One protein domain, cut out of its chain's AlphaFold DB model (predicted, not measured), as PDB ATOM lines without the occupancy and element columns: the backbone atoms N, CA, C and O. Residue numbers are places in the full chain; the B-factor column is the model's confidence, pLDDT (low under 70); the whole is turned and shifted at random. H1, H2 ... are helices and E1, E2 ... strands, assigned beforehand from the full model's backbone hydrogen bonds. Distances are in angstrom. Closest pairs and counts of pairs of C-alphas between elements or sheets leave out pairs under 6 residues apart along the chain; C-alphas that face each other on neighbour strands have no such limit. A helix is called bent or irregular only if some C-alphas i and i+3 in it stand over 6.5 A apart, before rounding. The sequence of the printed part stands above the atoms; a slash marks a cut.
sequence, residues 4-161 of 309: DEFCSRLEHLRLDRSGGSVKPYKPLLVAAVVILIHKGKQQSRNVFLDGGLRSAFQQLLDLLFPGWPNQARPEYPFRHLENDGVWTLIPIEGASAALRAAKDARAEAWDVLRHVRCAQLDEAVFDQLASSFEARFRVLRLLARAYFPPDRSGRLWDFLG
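AT A GLANCE: This is residues 4 to 161 of the 309 residues of an uncharacterized protein of Anaeromyxobacter sp. (strain K) (UniProt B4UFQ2). A larger helical lobe is built round H2, with H8 and H3 packed on it, H1 and H9 packed on H8, and H7 across one end. A smaller lobe holds the two-stranded sheet of E1 and E2 with H5 and H6, and H4 lies between the lobes, packing on both H2 and H6. The 158 printed residues have nine named helices and two named strands, in the order H1 H2 H3 H4 E1 H5 H6 E2 H7 H8 H9; the sheet, E1 - E2, is antiparallel and the class is mostly helix. The whole is compact, with a radius of gyration of the C-alphas of 15.2 A, and rounded, spanning 44 by 39 by 28 A.

HOW THE PARTS SIT: H1, residues 4 to 11, touches H8, residues 133 to 147, the same way at a shallow tilt of 28 degrees; their closest C-alphas, Cys 7 and Val 139, are 6.6 A apart. H2, residues 25 to 38, touches H8 opposite ways at a shallow tilt of 16 degrees, closest at C-alphas Ala 31 and Leu 140, 6.0 A. H2 touches H3, residues 51 to 64, at a steep tilt of 64 degrees, closest at C-alphas Ala 32 and Phe 57, 5.3 A. With residues 25 to 29 alone, H2 touches H4, residues 75 to 80, about perpendicular at 81 degrees, closest at C-alphas Lys 26 and Pro 77, 4.8 A. E1, residues 88 to 91, and E2, residues 116 to 120, are antiparallel, with N 90 and O 118 within hydrogen-bond range at 2.8 A. H6, residues 109 to 113, touches H4, closest at C-alphas Ala 109 and Tyr 76, 5.6 A, and H5, residues 96 to 104, closest at C-alphas Val 112 and Ala 102, 5.5 A. H7, residues 123 to 131, touches H2 at its residues 34 to 38 alone, closest at C-alphas Ala 130 and Ile 37, 6.3 A. H8 and H9, residues 150 to 159, form a helical hairpin, closest at C-alphas Ala 144 and Ser 153, 5.6 A. Every O i to N i+4 pair is within hydrogen-bond range in H1 to H8; H9 has 0 of 6, beside 5 of 7 O i to N i+3 pairs.

IN THESE COORDINATES: H1 begins at C-alpha 4, (225.205, 188.204, 203.957). H2 and H3 are each 19.8 A long, H8 21.0 A and H9 16.6 A. H9 is irregular, C-alphas 151 and 154 being 7.1 A apart, and ends at C-alpha 159, (241.803, 199.252, 191.962).

THE WHOLE: The C-alphas farthest apart, Gly 94 and Asp 151, are 47.1 A apart. The printed part has no cut; the links H1 to H2 and H2 to H3 are long. Residues 70 and 161 have pLDDT under 70.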
ATOM      1  N   ASP A   4     225.171 189.657 204.167       92.88
ATOM      2  CA  ASP A   4     225.205 188.204 203.957       92.88
ATOM      3  C   ASP A   4     224.190 187.753 202.903       92.88
ATOM      4  O   ASP A   4     224.528 186.976 202.009       92.88
ATOM      5  N   GLU A   5     222.965 188.279 202.967       95.88
ATOM      6  CA  GLU A   5     221.932 188.016 201.965       95.88
ATOM      7  C   GLU A   5     222.360 188.555 200.593       95.88
ATOM      8  O   GLU A   5     222.218 187.870 199.580       95.88
ATOM      9  N   PHE A   6     222.959 189.747 200.561       97.81
ATOM     10  CA  PHE A   6     223.523 190.327 199.347       97.81
ATOM     11  C   PHE A   6     224.619 189.439 198.747       97.81
ATOM     12  O   PHE A   6     224.553 189.104 197.566       97.81
ATOM     13  N   CYS A   7     225.583 188.984 199.551       94.50
ATOM     14  CA  CYS A   7     226.614 188.042 199.111       94.50
ATOM     15  C   CYS A   7     226.013 186.730 198.590       94.50
ATOM     16  O   CYS A   7     226.456 186.232 197.559       94.50
ATOM     17  N   SER A   8     224.983 186.196 199.252       95.50
ATOM     18  CA  SER A   8     224.293 184.982 198.806       95.50
ATOM     19  C   SER A   8     223.637 185.165 197.430       95.50
ATOM     20  O   SER A   8     223.782 184.302 196.562       95.50
ATOM     21  N   ARG A   9     222.989 186.313 197.179       97.56
ATOM     22  CA  ARG A   9     222.446 186.663 195.851       97.56
ATOM     23  C   ARG A   9     223.551 186.788 194.806       97.56
ATOM     24  O   ARG A   9     223.404 186.277 193.698       97.56
ATOM     25  N   LEU A  10     224.669 187.422 195.168       97.50
ATOM     26  CA  LEU A  10     225.822 187.557 194.282       97.50
ATOM     27  C   LEU A  10     226.472 186.220 193.935       97.50
ATOM     28  O   LEU A  10     227.030 186.124 192.859       97.50
ATOM     29  N   GLU A  11     226.411 185.200 194.789       94.06
ATOM     30  CA  GLU A  11     226.938 183.858 194.484       94.06
ATOM     31  C   GLU A  11     226.100 183.111 193.432       94.06
ATOM     32  O   GLU A  11     226.601 182.228 192.733       94.06
ATOM     33  N   HIS A  12     224.830 183.495 193.283       94.50
ATOM     34  CA  HIS A  12     223.847 182.825 192.434       94.50
ATOM     35  C   HIS A  12     223.364 183.706 191.270       94.50
ATOM     36  O   HIS A  12     222.246 183.523 190.775       94.50
ATOM     37  N   LEU A  13     224.190 184.654 190.804       96.25
ATOM     38  CA  LEU A  13     223.841 185.527 189.679       96.25
ATOM     39  C   LEU A  13     223.475 184.721 188.430       96.25
ATOM     40  O   LEU A  13     224.212 183.840 187.976       96.25
ATOM     41  N   ARG A  14     222.355 185.086 187.800       94.94
ATOM     42  CA  ARG A  14     221.918 184.475 186.542       94.94
ATOM     43  C   ARG A  14     222.688 185.086 185.376       94.94
ATOM     44  O   ARG A  14     222.356 186.182 184.913       94.94
ATOM     45  N   LEU A  15     223.718 184.383 184.912       93.06
ATOM     46  CA  LEU A  15     224.570 184.828 183.809       93.06
ATOM     47  C   LEU A  15     223.980 184.485 182.439       93.06
ATOM     48  O   LEU A  15     223.389 183.423 182.245       93.06
ATOM     49  N   ASP A  16     224.195 185.385 181.481       89.62
ATOM     50  CA  ASP A  16     223.864 185.163 180.076       89.62
ATOM     51  C   ASP A  16     224.858 184.169 179.452       89.62
ATOM     52  O   ASP A  16     226.071 184.311 179.609       89.62
ATOM     53  N   ARG A  17     224.328 183.154 178.766       90.19
ATOM     54  CA  ARG A  17     225.086 182.083 178.094       90.19
ATOM     55  C   ARG A  17     224.837 182.037 176.584       90.19
ATOM     56  O   ARG A  17     225.224 181.081 175.912       90.19
ATOM     57  N   SER A  18     224.128 183.030 176.053       82.88
ATOM     58  CA  SER A  18     223.870 183.142 174.621       82.88
ATOM     59  C   SER A  18     225.181 183.263 173.840       82.88
ATOM     60  O   SER A  18     226.131 183.905 174.288       82.88
ATOM     61  N   GLY A  19     225.240 182.638 172.662       73.12
ATOM     62  CA  GLY A  19     226.441 182.655 171.820       73.12
ATOM     63  C   GLY A  19     227.554 181.698 172.265       73.12
ATOM     64  O   GLY A  19     228.673 181.820 171.780       73.12
ATOM     65  N   GLY A  20     227.272 180.748 173.165       77.12
ATOM     66  CA  GLY A  20     228.193 179.655 173.508       77.12
ATOM     67  C   GLY A  20     229.244 179.988 174.572       77.12
ATOM     68  O   GLY A  20     229.962 179.092 175.006       77.12
ATOM     69  N   SER A  21     229.311 181.237 175.043       82.81
ATOM     70  CA  SER A  21     230.177 181.661 176.145       82.81
ATOM     71  C   SER A  21     229.367 182.286 177.283       82.81
ATOM     72  O   SER A  21     228.308 182.878 177.077       82.81
ATOM     73  N   VAL A  22     229.855 182.132 178.516       90.31
ATOM     74  CA  VAL A  22     229.240 182.753 179.696       90.31
ATOM     75  C   VAL A  22     229.712 184.201 179.783       90.31
ATOM     76  O   VAL A  22     230.907 184.454 179.926       90.31
ATOM     77  N   LYS A  23     228.787 185.159 179.703       92.19
ATOM     78  CA  LYS A  23     229.127 186.585 179.682       92.19
ATOM     79  C   LYS A  23     229.362 187.117 181.105       92.19
ATOM     80  O   LYS A  23     228.456 187.029 181.939       92.19
ATOM     81  N   PRO A  24     230.514 187.752 181.391       93.62
ATOM     82  CA  PRO A  24     230.885 188.178 182.746       93.62
ATOM     83  C   PRO A  24     230.277 189.528 183.168       93.62
ATOM     84  O   PRO A  24     230.673 190.113 184.172       93.62
ATOM     85  N   TYR A  25     229.326 190.070 182.408       95.81
ATOM     86  CA  TYR A  25     228.957 191.484 182.504       95.81
ATOM     87  C   TYR A  25     228.266 191.881 183.815       95.81
ATOM     88  O   TYR A  25     228.528 192.956 184.343       95.81
ATOM     89  N   LYS A  26     227.397 191.028 184.366       97.44
ATOM     90  CA  LYS A  26     226.737 191.292 185.657       97.44
ATOM     91  C   LYS A  26     227.740 191.388 186.813       97.44
ATOM     92  O   LYS A  26     227.770 192.439 187.454       97.44
ATOM     93  N   PRO A  27     228.583 190.369 187.071       97.88
ATOM     94  CA  PRO A  27     229.563 190.454 188.148       97.88
ATOM     95  C   PRO A  27     230.592 191.568 187.914       97.88
ATOM     96  O   PRO A  27     230.955 192.249 188.870       97.88
ATOM     97  N   LEU A  28     231.001 191.832 186.664       97.25
ATOM     98  CA  LEU A  28     231.866 192.976 186.333       97.25
ATOM     99  C   LEU A  28     231.243 194.316 186.728       97.25
ATOM    100  O   LEU A  28     231.924 195.171 187.288       97.25
ATOM    101  N   LEU A  29     229.950 194.505 186.460       98.31
ATOM    102  CA  LEU A  29     229.269 195.752 186.785       98.31
ATOM    103  C   LEU A  29     229.120 195.945 188.299       98.31
ATOM    104  O   LEU A  29     229.317 197.055 188.788       98.31
ATOM    105  N   VAL A  30     228.845 194.877 189.056       98.56
ATOM    106  CA  VAL A  30     228.841 194.941 190.528       98.56
ATOM    107  C   VAL A  30     230.233 195.295 191.056       98.56
ATOM    108  O   VAL A  30     230.357 196.189 191.891       98.56
ATOM    109  N   ALA A  31     231.289 194.660 190.534       98.25
ATOM    110  CA  ALA A  31     232.666 194.975 190.912       98.25
ATOM    111  C   ALA A  31     233.027 196.440 190.609       98.25
ATOM    112  O   ALA A  31     233.617 197.110 191.456       98.25
ATOM    113  N   ALA A  32     232.607 196.964 189.452       98.06
ATOM    114  CA  ALA A  32     232.803 198.364 189.081       98.06
ATOM    115  C   ALA A  32     232.159 199.321 190.093       98.06
ATOM    116  O   ALA A  32     232.803 200.276 190.524       98.06
ATOM    117  N   VAL A  33     230.924 199.046 190.527       98.38
ATOM    118  CA  VAL A  33     230.245 199.855 191.554       98.38
ATOM    119  C   VAL A  33     231.007 199.819 192.876       98.38
ATOM    120  O   VAL A  33     231.268 200.874 193.448       98.38
ATOM    121  N   VAL A  34     231.422 198.639 193.348       97.88
ATOM    122  CA  VAL A  34     232.173 198.512 194.612       97.88
ATOM    123  C   VAL A  34     233.512 199.257 194.549       97.88
ATOM    124  O   VAL A  34     233.883 199.935 195.505       97.88
ATOM    125  N   ILE A  35     234.206 199.203 193.411       95.31
ATOM    126  CA  ILE A  35     235.445 199.957 193.179       95.31
ATOM    127  C   ILE A  35     235.195 201.470 193.166       95.31
ATOM    128  O   ILE A  35     236.003 202.234 193.691       95.31
ATOM    129  N   LEU A  36     234.081 201.935 192.600       94.19
ATOM    130  CA  LEU A  36     233.733 203.357 192.634       94.19
ATOM    131  C   LEU A  36     233.370 203.837 194.043       94.19
ATOM    132  O   LEU A  36     233.712 204.969 194.386       94.19
ATOM    133  N   ILE A  37     232.726 202.994 194.858       95.25
ATOM    134  CA  ILE A  37     232.496 203.278 196.284       95.25
ATOM    135  C   ILE A  37     233.846 203.417 196.988       95.25
ATOM    136  O   ILE A  37     234.083 204.418 197.657       95.25
ATOM    137  N   HIS A  38     234.758 202.464 196.765       92.00
ATOM    138  CA  HIS A  38     236.104 202.493 197.339       92.00
ATOM    139  C   HIS A  38     236.866 203.778 196.995       92.00
ATOM    140  O   HIS A  38     237.411 204.430 197.875       92.00
ATOM    141  N   LYS A  39     236.829 204.204 195.728       85.62
ATOM    142  CA  LYS A  39     237.496 205.431 195.254       85.62
ATOM    143  C   LYS A  39     236.786 206.733 195.667       85.62
ATOM    144  O   LYS A  39     237.127 207.800 195.150       85.62
ATOM    145  N   GLY A  40     235.744 206.662 196.499       85.38
ATOM    146  CA  GLY A  40     234.932 207.815 196.902       85.38
ATOM    147  C   GLY A  40     234.186 208.491 195.743       85.38
ATOM    148  O   GLY A  40     233.750 209.637 195.867       85.38
ATOM    149  N   LYS A  41     234.056 207.812 194.596       89.25
ATOM    150  CA  LYS A  41     233.347 208.300 193.402       89.25
ATOM    151  C   LYS A  41     231.855 207.965 193.440       89.25
ATOM    152  O   LYS A  41     231.071 208.665 192.814       89.25
ATOM    153  N   GLN A  42     231.467 206.945 194.207       91.62
ATOM    154  CA  GLN A  42     230.077 206.576 194.478       91.62
ATOM    155  C   GLN A  42     229.753 206.840 195.957       91.62
ATOM    156  O   GLN A  42     229.932 205.975 196.808       91.62
ATOM    157  N   GLN A  43     229.277 208.050 196.263       87.50
ATOM    158  CA  GLN A  43     229.047 208.516 197.645       87.50
ATOM    159  C   GLN A  43     227.606 208.314 198.137       87.50
ATOM    160  O   GLN A  43     227.275 208.676 199.260       87.50
ATOM    161  N   SER A  44     226.731 207.751 197.303       94.19
ATOM    162  CA  SER A  44     225.341 207.469 197.672       94.19
ATOM    163  C   SER A  44     224.915 206.080 197.212       94.19
ATOM    164  O   SER A  44     225.486 205.531 196.269       94.19
ATOM    165  N   ARG A  45     223.846 205.537 197.801       96.81
ATOM    166  CA  ARG A  45     223.230 204.278 197.348       96.81
ATOM    167  C   ARG A  45     222.600 204.345 195.950       96.81
ATOM    168  O   ARG A  45     222.223 203.311 195.407       96.81
ATOM    169  N   ASN A  46     222.458 205.544 195.376       95.81
ATOM    170  CA  ASN A  46     221.911 205.759 194.037       95.81
ATOM    171  C   ASN A  46     223.028 205.621 192.999       95.81
ATOM    172  O   ASN A  46     223.820 206.539 192.791       95.81
ATOM    173  N   VAL A  47     223.090 204.469 192.346       97.38
ATOM    174  CA  VAL A  47     224.043 204.141 191.289       97.38
ATOM    175  C   VAL A  47     223.515 204.657 189.952       97.38
ATOM    176  O   VAL A  47     222.453 204.239 189.480       97.38
ATOM    177  N   PHE A  48     224.266 205.557 189.324       91.56
ATOM    178  CA  PHE A  48     223.942 206.107 188.010       91.56
ATOM    179  C   PHE A  48     224.732 205.384 186.921       91.56
ATOM    180  O   PHE A  48     225.905 205.060 187.085       91.56
ATOM    181  N   LEU A  49     224.089 205.147 185.779       88.50
ATOM    182  CA  LEU A  49     224.731 204.577 184.595       88.50
ATOM    183  C   LEU A  49     225.430 205.671 183.770       88.50
ATOM    184  O   LEU A  49     225.133 205.902 182.595       88.50
ATOM    185  N   ASP A  50     226.335 206.380 184.430       86.12
ATOM    186  CA  ASP A  50     227.055 207.529 183.897       86.12
ATOM    187  C   ASP A  50     228.393 207.136 183.244       86.12
ATOM    188  O   ASP A  50     228.759 205.960 183.156       86.12
ATOM    189  N   GLY A  51     229.138 208.132 182.758       78.62
ATOM    190  CA  GLY A  51     230.462 207.919 182.169       78.62
ATOM    191  C   GLY A  51     231.472 207.291 183.138       78.62
ATOM    192  O   GLY A  51     232.338 206.535 182.699       78.62
ATOM    193  N   GLY A  52     231.340 207.545 184.444       84.94
ATOM    194  CA  GLY A  52     232.210 206.987 185.477       84.94
ATOM    195  C   GLY A  52     232.015 205.482 185.630       84.94
ATOM    196  O   GLY A  52     232.985 204.727 185.528       84.94
ATOM    197  N   LEU A  53     230.766 205.031 185.784       94.50
ATOM    198  CA  LEU A  53     230.441 203.604 185.866       94.50
ATOM    199  C   LEU A  53     230.787 202.860 184.577       94.50
ATOM    200  O   LEU A  53     231.345 201.765 184.630       94.50
ATOM    201  N   ARG A  54     230.515 203.466 183.418       91.62
ATOM    202  CA  ARG A  54     230.865 202.902 182.104       91.62
ATOM    203  C   ARG A  54     232.368 202.714 181.947       91.62
ATOM    204  O   ARG A  54     232.807 201.655 181.511       91.62
ATOM    205  N   SER A  55     233.145 203.722 182.336       87.19
ATOM    206  CA  SER A  55     234.605 203.670 182.278       87.19
ATOM    207  C   SER A  55     235.166 202.614 183.232       87.19
ATOM    208  O   SER A  55     235.990 201.802 182.819       87.19
ATOM    209  N   ALA A  56     234.677 202.554 184.474       93.44
ATOM    210  CA  ALA A  56     235.097 201.535 185.437       93.44
ATOM    211  C   ALA A  56     234.762 200.114 184.955       93.44
ATOM    212  O   ALA A  56     235.602 199.220 185.033       93.44
ATOM    213  N   PHE A  57     233.561 199.912 184.406       95.81
ATOM    214  CA  PHE A  57     233.155 198.644 183.806       95.81
ATOM    215  C   PHE A  57     234.082 198.231 182.657       95.81
ATOM    216  O   PHE A  57     234.552 197.094 182.638       95.81
ATOM    217  N   GLN A  58     234.376 199.147 181.728       93.25
ATOM    218  CA  GLN A  58     235.230 198.857 180.578       93.25
ATOM    219  C   GLN A  58     236.671 198.544 181.004       93.25
ATOM    220  O   GLN A  58     237.230 197.549 180.559       93.25
ATOM    221  N   GLN A  59     237.236 199.323 181.932       91.94
ATOM    222  CA  GLN A  59     238.575 199.070 182.474       91.94
ATOM    223  C   GLN A  59     238.685 197.672 183.093       91.94
ATOM    224  O   GLN A  59     239.665 196.970 182.858       91.94
ATOM    225  N   LEU A  60     237.675 197.245 183.858       94.06
ATOM    226  CA  LEU A  60     237.647 195.901 184.439       94.06
ATOM    227  C   LEU A  60     237.475 194.809 183.385       94.06
ATOM    228  O   LEU A  60     238.094 193.751 183.503       94.06
ATOM    229  N   LEU A  61     236.648 195.048 182.366       94.38
ATOM    230  CA  LEU A  61     236.469 194.111 181.262       94.38
ATOM    231  C   LEU A  61     237.790 193.895 180.514       94.38
ATOM    232  O   LEU A  61     238.192 192.749 180.341       94.38
ATOM    233  N   ASP A  62     238.491 194.968 180.149       92.25
ATOM    234  CA  ASP A  62     239.769 194.898 179.430       92.25
ATOM    235  C   ASP A  62     240.862 194.223 180.271       92.25
ATOM    236  O   ASP A  62     241.668 193.440 179.764       92.25
ATOM    237  N   LEU A  63     240.865 194.492 181.578       91.12
ATOM    238  CA  LEU A  63     241.810 193.917 182.532       91.12
ATOM    239  C   LEU A  63     241.625 192.406 182.713       91.12
ATOM    240  O   LEU A  63     242.602 191.653 182.720       91.12
ATOM    241  N   LEU A  64     240.380 191.970 182.931       91.88
ATOM    242  CA  LEU A  64     240.053 190.602 183.340       91.88
ATOM    243  C   LEU A  64     239.705 189.695 182.157       91.88
ATOM    244  O   LEU A  64     239.862 188.476 182.249       91.88
ATOM    245  N   PHE A  65     239.272 190.260 181.036       91.88
ATOM    246  CA  PHE A  65     238.857 189.535 179.837       91.88
ATOM    247  C   PHE A  65     239.483 190.167 178.585       91.88
ATOM    248  O   PHE A  65     238.761 190.624 177.694       91.88
ATOM    249  N   PRO A  66     240.826 190.188 178.488       89.00
ATOM    250  CA  PRO A  66     241.500 190.739 177.321       89.00
ATOM    251  C   PRO A  66     241.042 190.003 176.056       89.00
ATOM    252  O   PRO A  66     240.997 188.772 176.019       89.00
ATOM    253  N   GLY A  67     240.678 190.762 175.023       83.06
ATOM    254  CA  GLY A  67     240.181 190.213 173.757       83.06
ATOM    255  C   GLY A  67     238.687 189.871 173.737       83.06
ATOM    256  O   GLY A  67     238.219 189.306 172.748       83.06
ATOM    257  N   TRP A  68     237.916 190.216 174.776       86.56
ATOM    258  CA  TRP A  68     236.456 190.122 174.706       86.56
ATOM    259  C   TRP A  68     235.903 191.071 173.621       86.56
ATOM    260  O   TRP A  68     236.396 192.194 173.498       86.56
ATOM    261  N   PRO A  69     234.884 190.678 172.830       76.50
ATOM    262  CA  PRO A  69     234.348 191.534 171.773       76.50
ATOM    263  C   PRO A  69     233.894 192.901 172.303       76.50
ATOM    264  O   PRO A  69     233.188 192.971 173.313       76.50
ATOM    265  N   ASN A  70     234.223 193.973 171.573       63.16
ATOM    266  CA  ASN A  70     233.951 195.376 171.929       63.16
ATOM    267  C   ASN A  70     232.457 195.782 171.822       63.16
ATOM    268  O   ASN A  70     232.108 196.886 171.419       63.16
ATOM    269  N   GLN A  71     231.547 194.857 172.118       72.00
ATOM    270  CA  GLN A  71     230.095 195.056 172.094       72.00
ATOM    271  C   GLN A  71     229.485 195.005 173.500       72.00
ATOM    272  O   GLN A  71     228.261 194.967 173.643       72.00
ATOM    273  N   ALA A  72     230.315 194.972 174.546       83.50
ATOM    274  CA  ALA A  72     229.844 194.937 175.920       83.50
ATOM    275  C   ALA A  72     229.098 196.235 176.254       83.50
ATOM    276  O   ALA A  72     229.662 197.325 176.280       83.50
ATOM    277  N   ARG A  73     227.799 196.099 176.500       87.25
ATOM    278  CA  ARG A  73     226.897 197.200 176.828       87.25
ATOM    279  C   ARG A  73     226.524 197.098 178.303       87.25
ATOM    280  O   ARG A  73     225.782 196.169 178.635       87.25
ATOM    281  N   PRO A  74     227.022 197.978 179.194       92.06
ATOM    282  CA  PRO A  74     226.729 197.911 180.629       92.06
ATOM    283  C   PRO A  74     225.240 198.100 180.955       92.06
ATOM    284  O   PRO A  74     224.803 197.784 182.052       92.06
ATOM    285  N   GLU A  75     224.424 198.534 180.005       92.00
ATOM    286  CA  GLU A  75     222.978 198.713 180.138       92.00
ATOM    287  C   GLU A  75     222.232 197.404 180.346       92.00
ATOM    288  O   GLU A  75     221.336 197.323 181.185       92.00
ATOM    289  N   TYR A  76     222.644 196.348 179.646       91.81
ATOM    290  CA  TYR A  76     222.059 195.025 179.822       91.81
ATOM    291  C   TYR A  76     222.255 194.486 181.246       91.81
ATOM    292  O   TYR A  76     221.254 194.228 181.921       91.81
ATOM    293  N   PRO A  77     223.489 194.330 181.771       95.75
ATOM    294  CA  PRO A  77     223.662 193.916 183.156       95.75
ATOM    295  C   PRO A  77     223.038 194.928 184.120       95.75
ATOM    296  O   PRO A  77     222.438 194.497 185.099       95.75
ATOM    297  N   PHE A  78     223.069 196.237 183.831       97.00
ATOM    298  CA  PHE A  78     222.497 197.238 184.732       97.00
ATOM    299  C   PHE A  78     220.993 197.039 184.953       97.00
ATOM    300  O   PHE A  78     220.508 197.035 186.086       97.00
ATOM    301  N   ARG A  79     220.259 196.789 183.863       94.81
ATOM    302  CA  ARG A  79     218.834 196.448 183.900       94.81
ATOM    303  C   ARG A  79     218.580 195.121 184.609       94.81
ATOM    304  O   ARG A  79     217.626 195.010 185.380       94.81
ATOM    305  N   HIS A  80     219.369 194.095 184.303       95.19
ATOM    306  CA  HIS A  80     219.070 192.729 184.733       95.19
ATOM    307  C   HIS A  80     219.543 192.391 186.148       95.19
ATOM    308  O   HIS A  80     219.014 191.439 186.711       95.19
ATOM    309  N   LEU A  81     220.459 193.165 186.735       97.56
ATOM    310  CA  LEU A  81     220.858 193.025 188.141       97.56
ATOM    311  C   LEU A  81     219.689 193.255 189.119       97.56
ATOM    312  O   LEU A  81     219.696 192.706 190.218       97.56
ATOM    313  N   GLU A  82     218.639 193.973 188.700       96.69
ATOM    314  CA  GLU A  82     217.382 194.054 189.459       96.69
ATOM    315  C   GLU A  82     216.709 192.682 189.609       96.69
ATOM    316  O   GLU A  82     216.210 192.349 190.681       96.69
ATOM    317  N   ASN A  83     216.744 191.844 188.568       94.94
ATOM    318  CA  ASN A  83     216.120 190.517 188.600       94.94
ATOM    319  C   ASN A  83     216.872 189.543 189.523       94.94
ATOM    320  O   ASN A  83     216.282 188.568 189.984       94.94
ATOM    321  N   ASP A  84     218.162 189.791 189.766       96.50
ATOM    322  CA  ASP A  84     218.974 189.052 190.739       96.50
ATOM    323  C   ASP A  84     218.877 189.662 192.154       96.50
ATOM    324  O   ASP A  84     219.516 189.189 193.091       96.50
ATOM    325  N   GLY A  85     218.081 190.724 192.327       96.06
ATOM    326  CA  GLY A  85     217.877 191.387 193.611       96.06
ATOM    327  C   GLY A  85     219.104 192.147 194.119       96.06
ATOM    328  O   GLY A  85     219.233 192.333 195.327       96.06
ATOM    329  N   VAL A  86     220.009 192.571 193.234       97.88
ATOM    330  CA  VAL A  86     221.199 193.354 193.613       97.88
ATOM    331  C   VAL A  86     220.820 194.797 193.951       97.88
ATOM    332  O   VAL A  86     221.355 195.376 194.894       97.88
ATOM    333  N   TRP A  87     219.872 195.370 193.211       98.06
ATOM    334  CA  TRP A  87     219.351 196.720 193.424       98.06
ATOM    335  C   TRP A  87     217.935 196.867 192.874       98.06
ATOM    336  O   TRP A  87     217.452 196.002 192.150       98.06
ATOM    337  N   THR A  88     217.293 197.996 193.164       97.62
ATOM    338  CA  THR A  88     215.987 198.364 192.594       97.62
ATOM    339  C   THR A  88     216.146 199.507 191.597       97.62
ATOM    340  O   THR A  88     216.851 200.472 191.882       97.62
ATOM    341  N   LEU A  89     215.503 199.439 190.430       97.06
ATOM    342  CA  LEU A  89     215.527 200.539 189.462       97.06
ATOM    343  C   LEU A  89     214.513 201.613 189.856       97.06
ATOM    344  O   LEU A  89     213.315 201.347 189.954       97.06
ATOM    345  N   ILE A  90     215.000 202.837 190.037       96.25
ATOM    346  CA  ILE A  90     214.203 203.993 190.436       96.25
ATOM    347  C   ILE A  90     213.784 204.772 189.186       96.25
ATOM    348  O   ILE A  90     214.659 205.171 188.410       96.25
ATOM    349  N   PRO A  91     212.479 205.008 188.965       93.25
ATOM    350  CA  PRO A  91     212.008 205.736 187.797       93.25
ATOM    351  C   PRO A  91     212.422 207.212 187.827       93.25
ATOM    352  O   PRO A  91     212.672 207.792 188.886       93.25
ATOM    353  N   ILE A  92     212.454 207.826 186.646       91.31
ATOM    354  CA  ILE A  92     212.412 209.288 186.510       91.31
ATOM    355  C   ILE A  92     211.086 209.786 187.105       91.31
ATOM    356  O   ILE A  92     210.078 209.077 187.077       91.31
ATOM    357  N   GLU A  93     211.081 210.992 187.666       90.00
ATOM    358  CA  GLU A  93     209.864 211.604 188.201       90.00
ATOM    359  C   GLU A  93     208.741 211.606 187.147       90.00
ATOM    360  O   GLU A  93     208.960 211.934 185.982       90.00
ATOM    361  N   GLY A  94     207.553 211.132 187.532       92.12
ATOM    362  CA  GLY A  94     206.410 210.956 186.627       92.12
ATOM    363  C   GLY A  94     206.460 209.723 185.706       92.12
ATOM    364  O   GLY A  94     205.443 209.378 185.109       92.12
ATOM    365  N   ALA A  95     207.580 208.997 185.616       93.56
ATOM    366  CA  ALA A  95     207.737 207.861 184.697       93.56
ATOM    367  C   ALA A  95     207.383 206.488 185.304       93.56
ATOM    368  O   ALA A  95     207.554 205.468 184.636       93.56
ATOM    369  N   SER A  96     206.880 206.418 186.542       92.75
ATOM    370  CA  SER A  96     206.614 205.148 187.245       92.75
ATOM    371  C   SER A  96     205.679 204.204 186.477       92.75
ATOM    372  O   SER A  96     205.953 203.008 186.383       92.75
ATOM    373  N   ALA A  97     204.595 204.733 185.897       93.44
ATOM    374  CA  ALA A  97     203.645 203.937 185.117       93.44
ATOM    375  C   ALA A  97     204.267 203.418 183.809       93.44
ATOM    376  O   ALA A  97     204.113 202.244 183.478       93.44
ATOM    377  N   ALA A  98     205.028 204.267 183.109       91.56
ATOM    378  CA  ALA A  98     205.727 203.897 181.879       91.56
ATOM    379  C   ALA A  98     206.819 202.846 182.134       91.56
ATOM    380  O   ALA A  98     206.917 201.868 181.395       91.56
ATOM    381  N   LEU A  99     207.585 202.990 183.223       91.62
ATOM    382  CA  LEU A  99     208.584 202.005 183.634       91.62
ATOM    383  C   LEU A  99     207.937 200.645 183.913       91.62
ATOM    384  O   LEU A  99     208.447 199.620 183.464       91.62
ATOM    385  N   ARG A 100     206.812 200.628 184.638       92.06
ATOM    386  CA  ARG A 100     206.076 199.392 184.922       92.06
ATOM    387  C   ARG A 100     205.574 198.736 183.636       92.06
ATOM    388  O   ARG A 100     205.852 197.562 183.428       92.06
ATOM    389  N   ALA A 101     204.948 199.504 182.745       91.62
ATOM    390  CA  ALA A 101     204.478 199.002 181.456       91.62
ATOM    391  C   ALA A 101     205.617 198.411 180.605       91.62
ATOM    392  O   ALA A 101     205.476 197.315 180.070       91.62
ATOM    393  N   ALA A 102     206.772 199.082 180.532       90.25
ATOM    394  CA  ALA A 102     207.940 198.585 179.801       90.25
ATOM    395  C   ALA A 102     208.495 197.276 180.398       90.25
ATOM    396  O   ALA A 102     208.895 196.372 179.661       90.25
ATOM    397  N   LYS A 103     208.502 197.146 181.733       89.19
ATOM    398  CA  LYS A 103     208.907 195.908 182.421       89.19
ATOM    399  C   LYS A 103     207.919 194.766 182.163       89.19
ATOM    400  O   LYS A 103     208.367 193.662 181.851       89.19
ATOM    401  N   ASP A 104     206.618 195.033 182.254       89.88
ATOM    402  CA  ASP A 104     205.553 194.042 182.052       89.88
ATOM    403  C   ASP A 104     205.524 193.539 180.599       89.88
ATOM    404  O   ASP A 104     205.371 192.342 180.353       89.88
ATOM    405  N   ALA A 105     205.787 194.430 179.639       88.94
ATOM    406  CA  ALA A 105     205.924 194.098 178.222       88.94
ATOM    407  C   ALA A 105     207.227 193.351 177.872       88.94
ATOM    408  O   ALA A 105     207.416 192.982 176.716       88.94
ATOM    409  N   ARG A 106     208.133 193.132 178.841       83.75
ATOM    410  CA  ARG A 106     209.480 192.565 178.624       83.75
ATOM    411  C   ARG A 106     210.249 193.285 177.510       83.75
ATOM    412  O   ARG A 106     210.919 192.642 176.707       83.75
ATOM    413  N   ALA A 107     210.138 194.612 177.478       81.50
ATOM    414  CA  ALA A 107     210.833 195.438 176.502       81.50
ATOM    415  C   ALA A 107     212.359 195.282 176.606       81.50
ATOM    416  O   ALA A 107     212.896 194.882 177.649       81.50
ATOM    417  N   GLU A 108     213.053 195.645 175.527       86.00
ATOM    418  CA  GLU A 108     214.512 195.651 175.474       86.00
ATOM    419  C   GLU A 108     215.109 196.501 176.602       86.00
ATOM    420  O   GLU A 108     214.508 197.470 177.079       86.00
ATOM    421  N   ALA A 109     216.329 196.161 177.032       83.12
ATOM    422  CA  ALA A 109     216.955 196.807 178.187       83.12
ATOM    423  C   ALA A 109     216.983 198.340 178.058       83.12
ATOM    424  O   ALA A 109     216.737 199.046 179.035       83.12
ATOM    425  N   TRP A 110     217.212 198.857 176.849       82.38
ATOM    426  CA  TRP A 110     217.246 200.295 176.582       82.38
ATOM    427  C   TRP A 110     215.889 200.986 176.744       82.38
ATOM    428  O   TRP A 110     215.813 202.072 177.324       82.38
ATOM    429  N   ASP A 111     214.816 200.341 176.285       85.50
ATOM    430  CA  ASP A 111     213.450 200.859 176.390       85.50
ATOM    431  C   ASP A 111     212.962 200.889 177.833       85.50
ATOM    432  O   ASP A 111     212.164 201.745 178.204       85.50
ATOM    433  N   VAL A 112     213.473 199.997 178.681       87.50
ATOM    434  CA  VAL A 112     213.230 200.088 180.121       87.50
ATOM    435  C   VAL A 112     214.054 201.222 180.730       87.50
ATOM    436  O   VAL A 112     213.522 202.048 181.473       87.50
ATOM    437  N   LEU A 113     215.353 201.287 180.422       89.94
ATOM    438  CA  LEU A 113     216.280 202.217 181.074       89.94
ATOM    439  C   LEU A 113     216.027 203.688 180.744       89.94
ATOM    440  O   LEU A 113     216.332 204.535 181.577       89.94
ATOM    441  N   ARG A 114     215.398 204.017 179.609       89.12
ATOM    442  CA  ARG A 114     214.987 205.403 179.304       89.12
ATOM    443  C   ARG A 114     214.020 206.005 180.334       89.12
ATOM    444  O   ARG A 114     213.862 207.220 180.380       89.12
ATOM    445  N   HIS A 115     213.340 205.164 181.116       91.06
ATOM    446  CA  HIS A 115     212.420 205.572 182.179       91.06
ATOM    447  C   HIS A 115     213.052 205.482 183.575       91.06
ATOM    448  O   HIS A 115     212.383 205.768 184.566       91.06
ATOM    449  N   VAL A 116     214.322 205.079 183.669       92.62
ATOM    450  CA  VAL A 116     215.049 204.861 184.921       92.62
ATOM    451  C   VAL A 116     215.993 206.028 185.176       92.62
ATOM    452  O   VAL A 116     216.809 206.381 184.334       92.62
ATOM    453  N   ARG A 117     215.910 206.606 186.374       92.12
ATOM    454  CA  ARG A 117     216.830 207.643 186.850       92.12
ATOM    455  C   ARG A 117     218.145 207.037 187.335       92.12
ATOM    456  O   ARG A 117     219.217 207.519 186.990       92.12
ATOM    457  N   CYS A 118     218.053 206.006 188.170       94.94
ATOM    458  CA  CYS A 118     219.195 205.320 188.768       94.94
ATOM    459  C   CYS A 118     218.803 203.911 189.229       94.94
ATOM    460  O   CYS A 118     217.621 203.586 189.346       94.94
ATOM    461  N   ALA A 119     219.798 203.083 189.520       97.88
ATOM    462  CA  ALA A 119     219.628 201.906 190.357       97.88
ATOM    463  C   ALA A 119     219.889 202.293 191.816       97.88
ATOM    464  O   ALA A 119     220.743 203.130 192.091       97.88
ATOM    465  N   GLN A 120     219.173 201.700 192.761       98.06
ATOM    466  CA  GLN A 120     219.343 201.961 194.184       98.06
ATOM    467  C   GLN A 120     219.720 200.671 194.905       98.06
ATOM    468  O   GLN A 120     218.946 199.709 194.919       98.06
ATOM    469  N   LEU A 121     220.921 200.660 195.485       98.06
ATOM    470  CA  LEU A 121     221.350 199.619 196.413       98.06
ATOM    471  C   LEU A 121     220.504 199.679 197.689       98.06
ATOM    472  O   LEU A 121     220.027 200.745 198.084       98.06
ATOM    473  N   ASP A 122     220.351 198.533 198.345       98.19
ATOM    474  CA  ASP A 122     219.769 198.488 199.682       98.19
ATOM    475  C   ASP A 122     220.589 199.343 200.657       98.19
ATOM    476  O   ASP A 122     221.815 199.397 200.560       98.19
ATOM    477  N   GLU A 123     219.905 200.022 201.577       97.00
ATOM    478  CA  GLU A 123     220.515 200.974 202.511       97.00
ATOM    479  C   GLU A 123     221.609 200.331 203.354       97.00
ATOM    480  O   GLU A 123     222.759 200.756 203.296       97.00
ATOM    481  N   ALA A 124     221.283 199.227 204.028       96.44
ATOM    482  CA  ALA A 124     222.211 198.553 204.922       96.44
ATOM    483  C   ALA A 124     223.414 197.973 204.164       96.44
ATOM    484  O   ALA A 124     224.525 197.933 204.691       96.44
ATOM    485  N   VAL A 125     223.214 197.538 202.916       97.94
ATOM    486  CA  VAL A 125     224.309 197.069 202.058       97.94
ATOM    487  C   VAL A 125     225.210 198.229 201.655       97.94
ATOM    488  O   VAL A 125     226.428 198.105 201.759       97.94
ATOM    489  N   PHE A 126     224.639 199.346 201.204       97.75
ATOM    490  CA  PHE A 126     225.430 200.512 200.831       97.75
ATOM    491  C   PHE A 126     226.216 201.057 202.024       97.75
ATOM    492  O   PHE A 126     227.411 201.292 201.883       97.75
ATOM    493  N   ASP A 127     225.591 201.181 203.194       93.19
ATOM    494  CA  ASP A 127     226.242 201.695 204.400       93.19
ATOM    495  C   ASP A 127     227.433 200.823 204.813       93.19
ATOM    496  O   ASP A 127     228.510 201.340 205.114       93.19
ATOM    497  N   GLN A 128     227.287 199.496 204.747       93.81
ATOM    498  CA  GLN A 128     228.383 198.551 204.986       93.81
ATOM    499  C   GLN A 128     229.502 198.705 203.948       93.81
ATOM    500  O   GLN A 128     230.674 198.774 204.305       93.81
ATOM    501  N   LEU A 129     229.159 198.805 202.660       95.44
ATOM    502  CA  LEU A 129     230.148 198.990 201.596       95.44
ATOM    503  C   LEU A 129     230.850 200.350 201.677       95.44
ATOM    504  O   LEU A 129     232.026 200.437 201.337       95.44
ATOM    505  N   ALA A 130     230.168 201.404 202.111       91.75
ATOM    506  CA  ALA A 130     230.744 202.733 202.259       91.75
ATOM    507  C   ALA A 130     231.677 202.808 203.478       91.75
ATOM    508  O   ALA A 130     232.771 203.363 203.382       91.75
ATOM    509  N   SER A 131     231.282 202.205 204.603       83.12
ATOM    510  CA  SER A 131     231.991 202.328 205.884       83.12
ATOM    511  C   SER A 131     233.071 201.271 206.135       83.12
ATOM    512  O   SER A 131     234.019 201.555 206.861       83.12
ATOM    513  N   SER A 132     232.977 200.081 205.534       84.00
ATOM    514  CA  SER A 132     233.912 198.977 205.782       84.00
ATOM    515  C   SER A 132     234.667 198.579 204.521       84.00
ATOM    516  O   SER A 132     234.089 198.165 203.510       84.00
ATOM    517  N   PHE A 133     235.996 198.642 204.605       81.75
ATOM    518  CA  PHE A 133     236.852 198.056 203.584       81.75
ATOM    519  C   PHE A 133     236.620 196.546 203.475       81.75
ATOM    520  O   PHE A 133     236.513 196.011 202.372       81.75
ATOM    521  N   GLU A 134     236.514 195.850 204.606       82.75
ATOM    522  CA  GLU A 134     236.331 194.402 204.674       82.75
ATOM    523  C   GLU A 134     235.057 193.972 203.947       82.75
ATOM    524  O   GLU A 134     235.069 192.958 203.249       82.75
ATOM    525  N   ALA A 135     233.981 194.759 204.040       86.88
ATOM    526  CA  ALA A 135     232.757 194.529 203.281       86.88
ATOM    527  C   ALA A 135     232.995 194.632 201.764       86.88
ATOM    528  O   ALA A 135     232.596 193.733 201.015       86.88
ATOM    529  N   ARG A 136     233.695 195.680 201.300       93.56
ATOM    530  CA  ARG A 136     234.048 195.848 199.875       93.56
ATOM    531  C   ARG A 136     234.929 194.707 199.379       93.56
ATOM    532  O   ARG A 136     234.635 194.096 198.350       93.56
ATOM    533  N   PHE A 137     235.970 194.375 200.136       85.94
ATOM    534  CA  PHE A 137     236.898 193.298 199.808       85.94
ATOM    535  C   PHE A 137     236.207 191.937 199.786       85.94
ATOM    536  O   PHE A 137     236.413 191.157 198.858       85.94
ATOM    537  N   ARG A 138     235.326 191.661 200.753       89.31
ATOM    538  CA  ARG A 138     234.521 190.436 200.794       89.31
ATOM    539  C   ARG A 138     233.690 190.268 199.525       89.31
ATOM    540  O   ARG A 138     233.691 189.180 198.950       89.31
ATOM    541  N   VAL A 139     233.006 191.326 199.081       95.56
ATOM    542  CA  VAL A 139     232.204 191.290 197.851       95.56
ATOM    543  C   VAL A 139     233.087 191.065 196.625       95.56
ATOM    544  O   VAL A 139     232.808 190.165 195.835       95.56
ATOM    545  N   LEU A 140     234.179 191.817 196.475       93.88
ATOM    546  CA  LEU A 140     235.075 191.661 195.326       93.88
ATOM    547  C   LEU A 140     235.734 190.274 195.286       93.88
ATOM    548  O   LEU A 140     235.815 189.670 194.219       93.88
ATOM    549  N   ARG A 141     236.137 189.726 196.440       88.12
ATOM    550  CA  ARG A 141     236.689 188.369 196.555       88.12
ATOM    551  C   ARG A 141     235.673 187.300 196.175       88.12
ATOM    552  O   ARG A 141     236.037 186.326 195.518       88.12
ATOM    553  N   LEU A 142     234.412 187.473 196.572       91.12
ATOM    554  CA  LEU A 142     233.329 186.576 196.172       91.12
ATOM    555  C   LEU A 142     233.160 186.580 194.651       91.12
ATOM    556  O   LEU A 142     233.159 185.509 194.045       91.12
ATOM    557  N   LEU A 143     233.082 187.763 194.033       95.44
ATOM    558  CA  LEU A 143     232.923 187.899 192.582       95.44
ATOM    559  C   LEU A 143     234.118 187.315 191.820       95.44
ATOM    560  O   LEU A 143     233.923 186.586 190.848       95.44
ATOM    561  N   ALA A 144     235.337 187.576 192.299       90.44
ATOM    562  CA  ALA A 144     236.567 187.018 191.753       90.44
ATOM    563  C   ALA A 144     236.551 185.489 191.744       90.44
ATOM    564  O   ALA A 144     236.708 184.875 190.693       90.44
ATOM    565  N   ARG A 145     236.281 184.877 192.903       90.25
ATOM    566  CA  ARG A 145     236.233 183.418 193.048       90.25
ATOM    567  C   ARG A 145     235.135 182.782 192.195       90.25
ATOM    568  O   ARG A 145     235.333 181.694 191.668       90.25
ATOM    569  N   ALA A 146     233.966 183.415 192.124       90.50
ATOM    570  CA  ALA A 146     232.795 182.823 191.485       90.50
ATOM    571  C   ALA A 146     232.782 182.990 189.958       90.50
ATOM    572  O   ALA A 146     232.247 182.124 189.266       90.50
ATOM    573  N   TYR A 147     233.332 184.088 189.425       93.94
ATOM    574  CA  TYR A 147     233.048 184.494 188.043       93.94
ATOM    575  C   TYR A 147     234.243 184.929 187.204       93.94
ATOM    576  O   TYR A 147     234.095 185.027 185.984       93.94
ATOM    577  N   PHE A 148     235.392 185.238 187.804       93.12
ATOM    578  CA  PHE A 148     236.510 185.822 187.068       93.12
ATOM    579  C   PHE A 148     237.654 184.823 186.860       93.12
ATOM    580  O   PHE A 148     237.798 183.870 187.626       93.12
ATOM    581  N   PRO A 149     238.483 185.013 185.816       88.06
ATOM    582  CA  PRO A 149     239.623 184.143 185.560       88.06
ATOM    583  C   PRO A 149     240.613 184.189 186.733       88.06
ATOM    584  O   PRO A 149     241.001 185.289 187.153       88.06
ATOM    585  N   PRO A 150     241.022 183.039 187.294       77.50
ATOM    586  CA  PRO A 150     241.848 182.999 188.500       77.50
ATOM    587  C   PRO A 150     243.229 183.635 188.286       77.50
ATOM    588  O   PRO A 150     243.738 184.298 189.184       77.50
ATOM    589  N   ASP A 151     243.783 183.522 187.077       76.00
ATOM    590  CA  ASP A 151     245.068 184.094 186.661       76.00
ATOM    591  C   ASP A 151     245.077 185.632 186.646       76.00
ATOM    592  O   ASP A 151     246.128 186.253 186.796       76.00
ATOM    593  N   ARG A 152     243.909 186.270 186.487       81.81
ATOM    594  CA  ARG A 152     243.788 187.738 186.389       81.81
ATOM    595  C   ARG A 152     243.041 188.382 187.542       81.81
ATOM    596  O   ARG A 152     243.179 189.584 187.750       81.81
ATOM    597  N   SER A 153     242.302 187.602 188.324       82.81
ATOM    598  CA  SER A 153     241.505 188.092 189.454       82.81
ATOM    599  C   SER A 153     242.326 188.863 190.488       82.81
ATOM    600  O   SER A 153     241.810 189.796 191.096       82.81
ATOM    601  N   GLY A 154     243.616 188.541 190.642       72.19
ATOM    602  CA  GLY A 154     244.527 189.284 191.517       72.19
ATOM    603  C   GLY A 154     244.712 190.759 191.133       72.19
ATOM    604  O   GLY A 154     245.026 191.572 191.992       72.19
ATOM    605  N   ARG A 155     244.462 191.130 189.870       80.44
ATOM    606  CA  ARG A 155     244.575 192.516 189.381       80.44
ATOM    607  C   ARG A 155     243.417 193.413 189.821       80.44
ATOM    608  O   ARG A 155     243.487 194.627 189.670       80.44
ATOM    609  N   LEU A 156     242.339 192.848 190.373       80.81
ATOM    610  CA  LEU A 156     241.263 193.649 190.970       80.81
ATOM    611  C   LEU A 156     241.751 194.480 192.154       80.81
ATOM    612  O   LEU A 156     241.212 195.555 192.410       80.81
ATOM    613  N   TRP A 157     242.765 193.990 192.865       82.25
ATOM    614  CA  TRP A 157     243.297 194.645 194.055       82.25
ATOM    615  C   TRP A 157     244.019 195.949 193.709       82.25
ATOM    616  O   TRP A 157     243.964 196.885 194.496       82.25
ATOM    617  N   ASP A 158     244.540 196.073 192.484       79.62
ATOM    618  CA  ASP A 158     245.146 197.304 191.962       79.62
ATOM    619  C   ASP A 158     244.156 198.489 191.995       79.62
ATOM    620  O   ASP A 158     244.547 199.646 192.135       79.62
ATOM    621  N   PHE A 159     242.845 198.220 191.905       79.38
ATOM    622  CA  PHE A 159     241.803 199.252 191.962       79.38
ATOM    623  C   PHE A 159     241.480 199.724 193.378       79.38
ATOM    624  O   PHE A 159     240.854 200.778 193.523       79.38
ATOM    625  N   LEU A 160     241.882 198.950 194.387       74.81
ATOM    626  CA  LEU A 160     241.757 199.316 195.791       74.81
ATOM    627  C   LEU A 160     242.954 200.160 196.262       74.81
ATOM    628  O   LEU A 160     242.863 200.797 197.302       74.81
ATOM    629  N   GLY A 161     244.031 200.244 195.474       65.75
ATOM    630  CA  GLY A 161     245.233 200.999 195.837       65.75
ATOM    631  C   GLY A 161     245.892 200.479 197.119       65.75
ATOM    632  O   GLY A 161     245.635 199.355 197.553       65.75
TER     633      GLY A 161